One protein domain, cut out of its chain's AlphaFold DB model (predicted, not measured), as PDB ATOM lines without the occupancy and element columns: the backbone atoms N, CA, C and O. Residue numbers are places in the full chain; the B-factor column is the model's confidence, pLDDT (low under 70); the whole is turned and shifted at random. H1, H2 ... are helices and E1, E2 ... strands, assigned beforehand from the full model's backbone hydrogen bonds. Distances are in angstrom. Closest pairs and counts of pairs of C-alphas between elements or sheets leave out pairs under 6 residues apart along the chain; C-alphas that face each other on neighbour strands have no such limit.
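AT A GLANCE: This is residues 3 to 88 of the 160 residues of an uncharacterized protein of Acinetobacter sp. ANC 4558 (UniProt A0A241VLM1). A small head of loops and a three-stranded sheet, E2, E1 and E3, sits at one end of a single long helix, H1, whose residues 53 to 87 stick out as an arm. The printed part has 86 residues, in the order E1, E2, E3, H1; the sheet runs E2 E1 E3, parallel, and the class is mostly helix. It is extended, with a radius of gyration of the C-alphas of 23.5 A and spans of 77 by 26 by 17 A.

IN THESE COORDINATES: Find C-alpha 3 at (8.332, 20.783, -24.369), where E1, residues 3 to 5, begins. E2 is residues 17 to 20 and E3 residues 32 to 35, 10.3 A long. H1, residues 42 to 87, runs 67.6 A to C-alpha 87 at (14.175, 56.245, 25.592).

HOW THE PARTS SIT: E1 is parallel to E3 at 8 degrees; look at N 3 and O 32, 2.9 A apart. E2 is parallel to E1 at 30 degrees, with N 4 and O 18 at 2.9 A. H1 only grazes the sheet, with residues 42 to 49; the closest C-alphas of E3 and H1 are those of Ile 35 and Ala 42, 6.3 A. In H1 every O i to N i+4 pair is within hydrogen-bond range.

THE WHOLE: The C-alphas farthest apart are those of Asp 8 and Val 88, 77.1 A. The printed part has no cut; links E1 to E2 and E2 to E3 are long. Residue 88 is under pLDDT 70.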
ATOM      1  N   VAL A   3       9.478  21.023 -23.475       95.44
ATOM      2  CA  VAL A   3       8.332  20.783 -24.369       95.44
ATOM      3  C   VAL A   3       8.819  20.848 -25.807       95.44
ATOM      4  O   VAL A   3       9.531  21.778 -26.163       95.44
ATOM      5  N   ILE A   4       8.476  19.848 -26.613       95.69
ATOM      6  CA  ILE A   4       8.921  19.746 -28.005       95.69
ATOM      7  C   ILE A   4       7.685  19.621 -28.890       95.69
ATOM      8  O   ILE A   4       6.947  18.638 -28.784       95.69
ATOM      9  N   TYR A   5       7.456  20.621 -29.734       96.00
ATOM     10  CA  TYR A   5       6.415  20.613 -30.754       96.00
ATOM     11  C   TYR A   5       7.005  20.089 -32.057       96.00
ATOM     12  O   TYR A   5       7.888  20.710 -32.636       96.00
ATOM     13  N   THR A   6       6.555  18.908 -32.471       94.44
ATOM     14  CA  THR A   6       7.115  18.168 -33.608       94.44
ATOM     15  C   THR A   6       6.009  17.479 -34.387       94.44
ATOM     16  O   THR A   6       5.009  17.060 -33.803       94.44
ATOM     17  N   ASN A   7       6.188  17.332 -35.698       92.88
ATOM     18  CA  ASN A   7       5.246  16.592 -36.538       92.88
ATOM     19  C   ASN A   7       5.301  15.078 -36.272       92.88
ATOM     20  O   ASN A   7       4.268  14.409 -36.325       92.88
ATOM     21  N   ASP A   8       6.474  14.553 -35.901       92.00
ATOM     22  CA  ASP A   8       6.717  13.122 -35.732       92.00
ATOM     23  C   ASP A   8       7.348  12.821 -34.370       92.00
ATOM     24  O   ASP A   8       8.500  13.149 -34.087       92.00
ATOM     25  N   ILE A   9       6.604  12.133 -33.499       91.19
ATOM     26  CA  ILE A   9       7.129  11.777 -32.177       91.19
ATOM     27  C   ILE A   9       8.180  10.663 -32.319       91.19
ATOM     28  O   ILE A   9       7.841   9.568 -32.778       91.19
ATOM     29  N   PRO A  10       9.422  10.865 -31.837       90.38
ATOM     30  CA  PRO A  10      10.469   9.863 -31.956       90.38
ATOM     31  C   PRO A  10      10.161   8.609 -31.127       90.38
ATOM     32  O   PRO A  10       9.590   8.663 -30.030       90.38
ATOM     33  N   THR A  11      10.602   7.457 -31.638       90.06
ATOM     34  CA  THR A  11      10.460   6.151 -30.974       90.06
ATOM     35  C   THR A  11      11.245   6.086 -29.662       90.06
ATOM     36  O   THR A  11      10.799   5.464 -28.701       90.06
ATOM     37  N   ILE A  12      12.402   6.753 -29.605       90.81
ATOM     38  CA  ILE A  12      13.210   6.908 -28.392       90.81
ATOM     39  C   ILE A  12      12.971   8.317 -27.859       90.81
ATOM     40  O   ILE A  12      13.326   9.299 -28.507       90.81
ATOM     41  N   ARG A  13      12.356   8.412 -26.680       90.50
ATOM     42  CA  ARG A  13      11.944   9.686 -26.082       90.50
ATOM     43  C   ARG A  13      12.880  10.103 -24.964       90.50
ATOM     44  O   ARG A  13      13.337   9.268 -24.184       90.50
ATOM     45  N   LEU A  14      13.107  11.408 -24.857       90.88
ATOM     46  CA  LEU A  14      13.795  11.980 -23.708       90.88
ATOM     47  C   LEU A  14      12.902  11.876 -22.454       90.88
ATOM     48  O   LEU A  14      11.729  12.247 -22.527       90.88
ATOM     49  N   PRO A  15      13.432  11.410 -21.306       87.38
ATOM     50  CA  PRO A  15      12.636  11.210 -20.091       87.38
ATOM     51  C   PRO A  15      11.993  12.483 -19.513       87.38
ATOM     52  O   PRO A  15      10.936  12.388 -18.902       87.38
ATOM     53  N   ASP A  16      12.604  13.658 -19.714       90.38
ATOM     54  CA  ASP A  16      12.097  14.964 -19.240       90.38
ATOM     55  C   ASP A  16      11.575  15.845 -20.394       90.38
ATOM     56  O   ASP A  16      11.601  17.076 -20.321       90.38
ATOM     57  N   ALA A  17      11.130  15.225 -21.496       93.06
ATOM     58  CA  ALA A  17      10.524  15.934 -22.618       93.06
ATOM     59  C   ALA A  17       9.059  15.541 -22.828       93.06
ATOM     60  O   ALA A  17       8.699  14.364 -22.908       93.06
ATOM     61  N   CYS A  18       8.211  16.551 -22.987       93.38
ATOM     62  CA  CYS A  18       6.832  16.403 -23.412       93.38
ATOM     63  C   CYS A  18       6.737  16.698 -24.910       93.38
ATOM     64  O   CYS A  18       6.862  17.847 -25.326       93.38
ATOM     65  N   TYR A  19       6.514  15.658 -25.713       94.44
ATOM     66  CA  TYR A  19       6.307  15.799 -27.154       94.44
ATOM     67  C   TYR A  19       4.836  16.110 -27.455       94.44
ATOM     68  O   TYR A  19       3.928  15.480 -26.896       94.44
ATOM     69  N   ARG A  20       4.600  17.072 -28.346       93.44
ATOM     70  CA  ARG A  20       3.275  17.507 -28.799       93.44
ATOM     71  C   ARG A  20       3.268  17.598 -30.320       93.44
ATOM     72  O   ARG A  20       4.147  18.213 -30.900       93.44
ATOM     73  N   THR A  21       2.250  17.019 -30.939       93.88
ATOM     74  CA  THR A  21       2.025  17.094 -32.394       93.88
ATOM     75  C   THR A  21       0.977  18.135 -32.776       93.88
ATOM     76  O   THR A  21       0.652  18.289 -33.943       93.88
ATOM     77  N   THR A  22       0.410  18.826 -31.785       92.56
ATOM     78  CA  THR A  22      -0.608  19.868 -31.951       92.56
ATOM     79  C   THR A  22      -0.483  20.877 -30.819       92.56
ATOM     80  O   THR A  22      -0.256  20.481 -29.666       92.56
ATOM     81  N   PHE A  23      -0.690  22.159 -31.113       93.81
ATOM     82  CA  PHE A  23      -0.744  23.190 -30.086       93.81
ATOM     83  C   PHE A  23      -2.124  23.231 -29.418       93.81
ATOM     84  O   PHE A  23      -3.144  23.450 -30.063       93.81
ATOM     85  N   LEU A  24      -2.158  22.998 -28.102       91.44
ATOM     86  CA  LEU A  24      -3.373  23.078 -27.272       91.44
ATOM     87  C   LEU A  24      -3.273  24.188 -26.214       91.44
ATOM     88  O   LEU A  24      -4.060  24.224 -25.270       91.44
ATOM     89  N   GLY A  25      -2.280  25.066 -26.349       90.88
ATOM     90  CA  GLY A  25      -1.887  26.027 -25.330       90.88
ATOM     91  C   GLY A  25      -0.567  25.662 -24.643       90.88
ATOM     92  O   GLY A  25      -0.064  24.538 -24.775       90.88
ATOM     93  N   PRO A  26       0.029  26.623 -23.924       92.25
ATOM     94  CA  PRO A  26       1.307  26.425 -23.270       92.25
ATOM     95  C   PRO A  26       1.189  25.502 -22.054       92.25
ATOM     96  O   PRO A  26       0.189  25.489 -21.334       92.25
ATOM     97  N   ILE A  27       2.250  24.740 -21.798       92.12
ATOM     98  CA  ILE A  27       2.342  23.874 -20.628       92.12
ATOM     99  C   ILE A  27       3.011  24.659 -19.504       92.12
ATOM    100  O   ILE A  27       4.197  24.986 -19.568       92.12
ATOM    101  N   VAL A  28       2.244  24.939 -18.452       84.94
ATOM    102  CA  VAL A  28       2.748  25.604 -17.246       84.94
ATOM    103  C   VAL A  28       3.869  24.761 -16.628       84.94
ATOM    104  O   VAL A  28       3.714  23.557 -16.431       84.94
ATOM    105  N   GLY A  29       5.006  25.398 -16.332       82.88
ATOM    106  CA  GLY A  29       6.199  24.729 -15.796       82.88
ATOM    107  C   GLY A  29       7.162  24.175 -16.854       82.88
ATOM    108  O   GLY A  29       8.155  23.539 -16.493       82.88
ATOM    109  N   ALA A  30       6.907  24.417 -18.147       90.38
ATOM    110  CA  ALA A  30       7.908  24.209 -19.186       90.38
ATOM    111  C   ALA A  30       9.128  25.103 -18.924       90.38
ATOM    112  O   ALA A  30       9.002  26.314 -18.769       90.38
ATOM    113  N   THR A  31      10.313  24.502 -18.875       88.62
ATOM    114  CA  THR A  31      11.577  25.227 -18.663       88.62
ATOM    115  C   THR A  31      12.260  25.596 -19.973       88.62
ATOM    116  O   THR A  31      13.113  26.476 -20.003       88.62
ATOM    117  N   SER A  32      11.911  24.899 -21.051       91.88
ATOM    118  CA  SER A  32      12.355  25.186 -22.409       91.88
ATOM    119  C   SER A  32      11.351  24.627 -23.409       91.88
ATOM    120  O   SER A  32      10.692  23.614 -23.142       91.88
ATOM    121  N   VAL A  33      11.237  25.302 -24.549       94.56
ATOM    122  CA  VAL A  33      10.335  24.934 -25.638       94.56
ATOM    123  C   VAL A  33      11.140  24.875 -26.921       94.56
ATOM    124  O   VAL A  33      11.887  25.800 -27.224       94.56
ATOM    125  N   GLU A  34      11.003  23.775 -27.644       94.75
ATOM    126  CA  GLU A  34      11.539  23.604 -28.991       94.75
ATOM    127  C   GLU A  34      10.383  23.343 -29.947       94.75
ATOM    128  O   GLU A  34       9.407  22.677 -29.589       94.75
ATOM    129  N   ILE A  35      10.489  23.899 -31.146       95.12
ATOM    130  CA  ILE A  35       9.466  23.841 -32.180       95.12
ATOM    131  C   ILE A  35      10.188  23.468 -33.471       95.12
ATOM    132  O   ILE A  35      11.171  24.120 -33.825       95.12
ATOM    133  N   ASP A  36       9.735  22.415 -34.142       93.88
ATOM    134  CA  ASP A  36      10.241  22.069 -35.469       93.88
ATOM    135  C   ASP A  36       9.857  23.159 -36.483       93.88
ATOM    136  O   ASP A  36       8.747  23.688 -36.434       93.88
ATOM    137  N   GLU A  37      10.747  23.454 -37.436       85.56
ATOM    138  CA  GLU A  37      10.542  24.515 -38.441       85.56
ATOM    139  C   GLU A  37       9.259  24.318 -39.273       85.56
ATOM    140  O   GLU A  37       8.597  25.289 -39.626       85.56
ATOM    141  N   ASP A  38       8.873  23.065 -39.525       91.12
ATOM    142  CA  ASP A  38       7.682  22.705 -40.305       91.12
ATOM    143  C   ASP A  38       6.434  22.450 -39.433       91.12
ATOM    144  O   ASP A  38       5.453  21.859 -39.900       91.12
ATOM    145  N   PHE A  39       6.454  22.801 -38.142       93.25
ATOM    146  CA  PHE A  39       5.325  22.544 -37.249       93.25
ATOM    147  C   PHE A  39       4.126  23.453 -37.594       93.25
ATOM    148  O   PHE A  39       4.268  24.682 -37.598       93.25
ATOM    149  N   PRO A  40       2.926  22.895 -37.849       85.00
ATOM    150  CA  PRO A  40       1.734  23.699 -38.077       85.00
ATOM    151  C   PRO A  40       1.413  24.449 -36.783       85.00
ATOM    152  O   PRO A  40       1.189  23.819 -35.754       85.00
ATOM    153  N   ASP A  41       1.409  25.782 -36.844       90.75
ATOM    154  CA  ASP A  41       1.210  26.712 -35.717       90.75
ATOM    155  C   ASP A  41       2.472  27.088 -34.913       90.75
ATOM    156  O   ASP A  41       2.353  27.559 -33.781       90.75
ATOM    157  N   ALA A  42       3.677  26.939 -35.480       91.88
ATOM    158  CA  ALA A  42       4.928  27.348 -34.827       91.88
ATOM    159  C   ALA A  42       4.892  28.790 -34.274       91.88
ATOM    160  O   ALA A  42       5.202  29.002 -33.100       91.88
ATOM    161  N   ASP A  43       4.405  29.748 -35.071       92.50
ATOM    162  CA  ASP A  43       4.276  31.158 -34.672       92.50
ATOM    163  C   ASP A  43       3.374  31.339 -33.436       92.50
ATOM    164  O   ASP A  43       3.685  32.112 -32.528       92.50
ATOM    165  N   LEU A  44       2.266  30.590 -33.360       93.31
ATOM    166  CA  LEU A  44       1.323  30.656 -32.234       93.31
ATOM    167  C   LEU A  44       1.930  30.078 -30.952       93.31
ATOM    168  O   LEU A  44       1.661  30.574 -29.854       93.31
ATOM    169  N   VAL A  45       2.742  29.025 -31.077       94.12
ATOM    170  CA  VAL A  45       3.476  28.448 -29.947       94.12
ATOM    171  C   VAL A  45       4.502  29.456 -29.427       94.12
ATOM    172  O   VAL A  45       4.560  29.686 -28.215       94.12
ATOM    173  N   GLU A  46       5.289  30.063 -30.319       92.75
ATOM    174  CA  GLU A  46       6.312  31.046 -29.956       92.75
ATOM    175  C   GLU A  46       5.694  32.263 -29.256       92.75
ATOM    176  O   GLU A  46       6.129  32.635 -28.164       92.75
ATOM    177  N   GLU A  47       4.614  32.817 -29.813       94.44
ATOM    178  CA  GLU A  47       3.895  33.944 -29.220       94.44
ATOM    179  C   GLU A  47       3.367  33.602 -27.813       94.44
ATOM    180  O   GLU A  47       3.582  34.353 -26.856       94.44
ATOM    181  N   ALA A  48       2.725  32.442 -27.645       94.00
ATOM    182  CA  ALA A  48       2.138  32.044 -26.365       94.00
ATOM    183  C   ALA A  48       3.183  31.850 -25.254       94.00
ATOM    184  O   ALA A  48       2.964  32.272 -24.113       94.00
ATOM    185  N   TYR A  49       4.322  31.224 -25.563       94.12
ATOM    186  CA  TYR A  49       5.409  31.090 -24.591       94.12
ATOM    187  C   TYR A  49       6.163  32.408 -24.370       94.12
ATOM    188  O   TYR A  49       6.604  32.659 -23.248       94.12
ATOM    189  N   GLY A  50       6.233  33.283 -25.378       92.12
ATOM    190  CA  GLY A  50       6.729  34.652 -25.239       92.12
ATOM    191  C   GLY A  50       5.916  35.469 -24.229       92.12
ATOM    192  O   GLY A  50       6.490  36.073 -23.320       92.12
ATOM    193  N   TYR A  51       4.581  35.423 -24.305       92.56
ATOM    194  CA  TYR A  51       3.713  36.080 -23.317       92.56
ATOM    195  C   TYR A  51       3.920  35.543 -21.900       92.56
ATOM    196  O   TYR A  51       4.003  36.329 -20.953       92.56
ATOM    197  N   LEU A  52       4.034  34.221 -21.736       91.12
ATOM    198  CA  LEU A  52       4.299  33.626 -20.425       91.12
ATOM    199  C   LEU A  52       5.648  34.067 -19.850       91.12
ATOM    200  O   LEU A  52       5.727  34.375 -18.661       91.12
ATOM    201  N   ALA A  53       6.690  34.141 -20.680       90.38
ATOM    202  CA  ALA A  53       8.005  34.605 -20.252       90.38
ATOM    203  C   ALA A  53       7.971  36.076 -19.796       90.38
ATOM    204  O   ALA A  53       8.544  36.424 -18.757       90.38
ATOM    205  N   LEU A  54       7.249  36.938 -20.521       92.19
ATOM    206  CA  LEU A  54       7.046  38.341 -20.142       92.19
ATOM    207  C   LEU A  54       6.263  38.470 -18.830       92.19
ATOM    208  O   LEU A  54       6.664  39.228 -17.945       92.19
ATOM    209  N   GLN A  55       5.188  37.696 -18.668       91.44
ATOM    210  CA  GLN A  55       4.403  37.680 -17.435       91.44
ATOM    211  C   GLN A  55       5.254  37.231 -16.241       91.44
ATOM    212  O   GLN A  55       5.225  37.865 -15.186       91.44
ATOM    213  N   GLN A  56       6.047  36.171 -16.407       90.38
ATOM    214  CA  GLN A  56       6.943  35.677 -15.368       90.38
ATOM    215  C   GLN A  56       8.009  36.716 -14.997       90.38
ATOM    216  O   GLN A  56       8.280  36.916 -13.816       90.38
ATOM    217  N   THR A  57       8.560  37.423 -15.987       92.00
ATOM    218  CA  THR A  57       9.523  38.511 -15.760       92.00
ATOM    219  C   THR A  57       8.896  39.651 -14.956       92.00
ATOM    220  O   THR A  57       9.505  40.120 -13.997       92.00
ATOM    221  N   SER A  58       7.662  40.054 -15.282       93.75
ATOM    222  CA  SER A  58       6.927  41.072 -14.516       93.75
ATOM    223  C   SER A  58       6.729  40.647 -13.061       93.75
ATOM    224  O   SER A  58       7.037  41.412 -12.155       93.75
ATOM    225  N   ILE A  59       6.288  39.405 -12.829       93.44
ATOM    226  CA  ILE A  59       6.069  38.874 -11.477       93.44
ATOM    227  C   ILE A  59       7.369  38.873 -10.669       93.44
ATOM    228  O   ILE A  59       7.366  39.267  -9.507       93.44
ATOM    229  N   ILE A  60       8.483  38.443 -11.269       94.19
ATOM    230  CA  ILE A  60       9.792  38.437 -10.604       94.19
ATOM    231  C   ILE A  60      10.226  39.866 -10.257       94.19
ATOM    232  O   ILE A  60      10.724  40.100  -9.156       94.19
ATOM    233  N   SER A  61      10.012  40.826 -11.161       94.69
ATOM    234  CA  SER A  61      10.306  42.237 -10.895       94.69
ATOM    235  C   SER A  61       9.497  42.761  -9.708       94.69
ATOM    236  O   SER A  61      10.075  43.348  -8.797       94.69
ATOM    237  N   ASP A  62       8.189  42.503  -9.679       94.69
ATOM    238  CA  ASP A  62       7.300  42.954  -8.601       94.69
ATOM    239  C   ASP A  62       7.636  42.283  -7.260       94.69
ATOM    240  O   ASP A  62       7.568  42.898  -6.198       94.69
ATOM    241  N   GLN A  63       8.031  41.009  -7.288       93.94
ATOM    242  CA  GLN A  63       8.502  40.311  -6.092       93.94
ATOM    243  C   GLN A  63       9.817  40.891  -5.574       93.94
ATOM    244  O   GLN A  63       9.998  40.987  -4.363       93.94
ATOM    245  N   THR A  64      10.721  41.284  -6.469       95.44
ATOM    246  CA  THR A  64      12.022  41.845  -6.092       95.44
ATOM    247  C   THR A  64      11.849  43.179  -5.370       95.44
ATOM    248  O   THR A  64      12.398  43.357  -4.287       95.44
ATOM    249  N   THR A  65      11.014  44.077  -5.899       95.31
ATOM    250  CA  THR A  65      10.722  45.367  -5.248       95.31
ATOM    251  C   THR A  65      10.024  45.185  -3.901       95.31
ATOM    252  O   THR A  65      10.368  45.855  -2.930       95.31
ATOM    253  N   LEU A  66       9.098  44.225  -3.795       96.38
ATOM    254  CA  LEU A  66       8.442  43.908  -2.526       96.38
ATOM    255  C   LEU A  66       9.427  43.381  -1.470       96.38
ATOM    256  O   LEU A  66       9.279  43.695  -0.288       96.38
ATOM    257  N   ILE A  67      10.416  42.577  -1.877       96.19
ATOM    258  CA  ILE A  67      11.473  42.088  -0.981       96.19
ATOM    259  C   ILE A  67      12.313  43.262  -0.473       96.19
ATOM    260  O   ILE A  67      12.508  43.374   0.735       96.19
ATOM    261  N   GLU A  68      12.738  44.167  -1.358       96.38
ATOM    262  CA  GLU A  68      13.514  45.361  -0.987       96.38
ATOM    263  C   GLU A  68      12.751  46.259   0.006       96.38
ATOM    264  O   GLU A  68      13.302  46.692   1.024       96.38
ATOM    265  N   ASP A  69      11.458  46.494  -0.236       96.44
ATOM    266  CA  ASP A  69      10.601  47.259   0.675       96.44
ATOM    267  C   ASP A  69      10.440  46.561   2.035       96.44
ATOM    268  O   ASP A  69      10.432  47.213   3.087       96.44
ATOM    269  N   HIS A  70      10.333  45.230   2.041       94.62
ATOM    270  CA  HIS A  70      10.234  44.454   3.272       94.62
ATOM    271  C   HIS A  70      11.524  44.522   4.097       94.62
ATOM    272  O   HIS A  70      11.465  44.731   5.309       94.62
ATOM    273  N   GLU A  71      12.687  44.411   3.453       97.12
ATOM    274  CA  GLU A  71      13.992  44.563   4.105       97.12
ATOM    275  C   GLU A  71      14.157  45.956   4.720       97.12
ATOM    276  O   GLU A  71      14.616  46.091   5.859       97.12
ATOM    277  N   LYS A  72      13.701  46.999   4.019       97.12
ATOM    278  CA  LYS A  72      13.699  48.365   4.549       97.12
ATOM    279  C   LYS A  72      12.809  48.502   5.787       97.12
ATOM    280  O   LYS A  72      13.231  49.098   6.778       97.12
ATOM    281  N   LEU A  73      11.603  47.931   5.761       96.62
ATOM    282  CA  LEU A  73      10.695  47.928   6.915       96.62
ATOM    283  C   LEU A  73      11.278  47.172   8.114       96.62
ATOM    284  O   LEU A  73      11.093  47.607   9.253       96.62
ATOM    285  N   ILE A  74      11.994  46.068   7.880       96.75
ATOM    286  CA  ILE A  74      12.710  45.339   8.937       96.75
ATOM    287  C   ILE A  74      13.756  46.252   9.584       96.75
ATOM    288  O   ILE A  74      13.750  46.406  10.807       96.75
ATOM    289  N   ALA A  75      14.590  46.921   8.782       96.44
ATOM    290  CA  ALA A  75      15.625  47.822   9.286       96.44
ATOM    291  C   ALA A  75      15.046  49.009  10.084       96.44
ATOM    292  O   ALA A  75      15.551  49.354  11.156       96.44
ATOM    293  N   GLU A  76      13.955  49.618   9.607       96.81
ATOM    294  CA  GLU A  76      13.258  50.688  10.334       96.81
ATOM    295  C   GLU A  76      12.689  50.191  11.674       96.81
ATOM    296  O   GLU A  76      12.797  50.879  12.693       96.81
ATOM    297  N   ASN A  77      12.125  48.980  11.708       95.12
ATOM    298  CA  ASN A  77      11.588  48.385  12.932       95.12
ATOM    299  C   ASN A  77      12.693  48.114  13.962       95.12
ATOM    300  O   ASN A  77      12.551  48.485  15.129       95.12
ATOM    301  N   GLU A  78      13.822  47.548  13.537       95.88
ATOM    302  CA  GLU A  78      14.989  47.342  14.402       95.88
ATOM    303  C   GLU A  78      15.497  48.663  14.995       95.88
ATOM    304  O   GLU A  78      15.758  48.752  16.200       95.88
ATOM    305  N   GLN A  79      15.561  49.725  14.185       94.75
ATOM    306  CA  GLN A  79      15.963  51.051  14.650       94.75
ATOM    307  C   GLN A  79      14.973  51.633  15.671       94.75
ATOM    308  O   GLN A  79      15.387  52.204  16.686       94.75
ATOM    309  N   LEU A  80      13.667  51.494  15.430       91.31
ATOM    310  CA  LEU A  80      12.632  51.941  16.364       91.31
ATOM    311  C   LEU A  80      12.692  51.169  17.686       91.31
ATOM    312  O   LEU A  80      12.586  51.780  18.750       91.31
ATOM    313  N   GLN A  81      12.923  49.855  17.645       86.94
ATOM    314  CA  GLN A  81      13.102  49.045  18.851       86.94
ATOM    315  C   GLN A  81      14.340  49.460  19.651       86.94
ATOM    316  O   GLN A  81      14.277  49.533  20.880       86.94
ATOM    317  N   ALA A  82      15.457  49.760  18.979       87.38
ATOM    318  CA  ALA A  82      16.661  50.265  19.637       87.38
ATOM    319  C   ALA A  82      16.402  51.618  20.321       87.38
ATOM    320  O   ALA A  82      16.702  51.779  21.504       87.38
ATOM    321  N   ARG A  83      15.747  52.553  19.619       87.75
ATOM    322  CA  ARG A  83      15.354  53.857  20.178       87.75
ATOM    323  C   ARG A  83      14.408  53.730  21.367       87.75
ATOM    324  O   ARG A  83      14.549  54.466  22.339       87.75
ATOM    325  N   LEU A  84      13.455  52.801  21.312       83.75
ATOM    326  CA  LEU A  84      12.531  52.559  22.418       83.75
ATOM    327  C   LEU A  84      13.285  52.099  23.671       83.75
ATOM    328  O   LEU A  84      13.059  52.653  24.747       83.75
ATOM    329  N   LYS A  85      14.221  51.152  23.514       79.56
ATOM    330  CA  LYS A  85      15.085  50.667  24.603       79.56
ATOM    331  C   LYS A  85      15.947  51.775  25.217       79.56
ATOM    332  O   LYS A  85      16.166  51.754  26.423       79.56
ATOM    333  N   GLU A  86      16.421  52.730  24.418       80.19
ATOM    334  CA  GLU A  86      17.157  53.898  24.923       80.19
ATOM    335  C   GLU A  86      16.256  54.923  25.625       80.19
ATOM    336  O   GLU A  86      16.671  55.521  26.614       80.19
ATOM    337  N   SER A  87      15.035  55.145  25.126       74.56
ATOM    338  CA  SER A  87      14.175  56.245  25.592       74.56
ATOM    339  C   SER A  87      13.689  56.095  27.036       74.56
ATOM    340  O   SER A  87      13.484  57.100  27.717       74.56
ATOM    341  N   VAL A  88      13.536  54.860  27.521       67.62
ATOM    342  CA  VAL A  88      13.244  54.560  28.926       67.62
ATOM    343  C   VAL A  88      14.030  53.309  29.301       67.62
ATOM    344  O   VAL A  88      13.546  52.193  29.090       67.62
TER     345      VAL A  88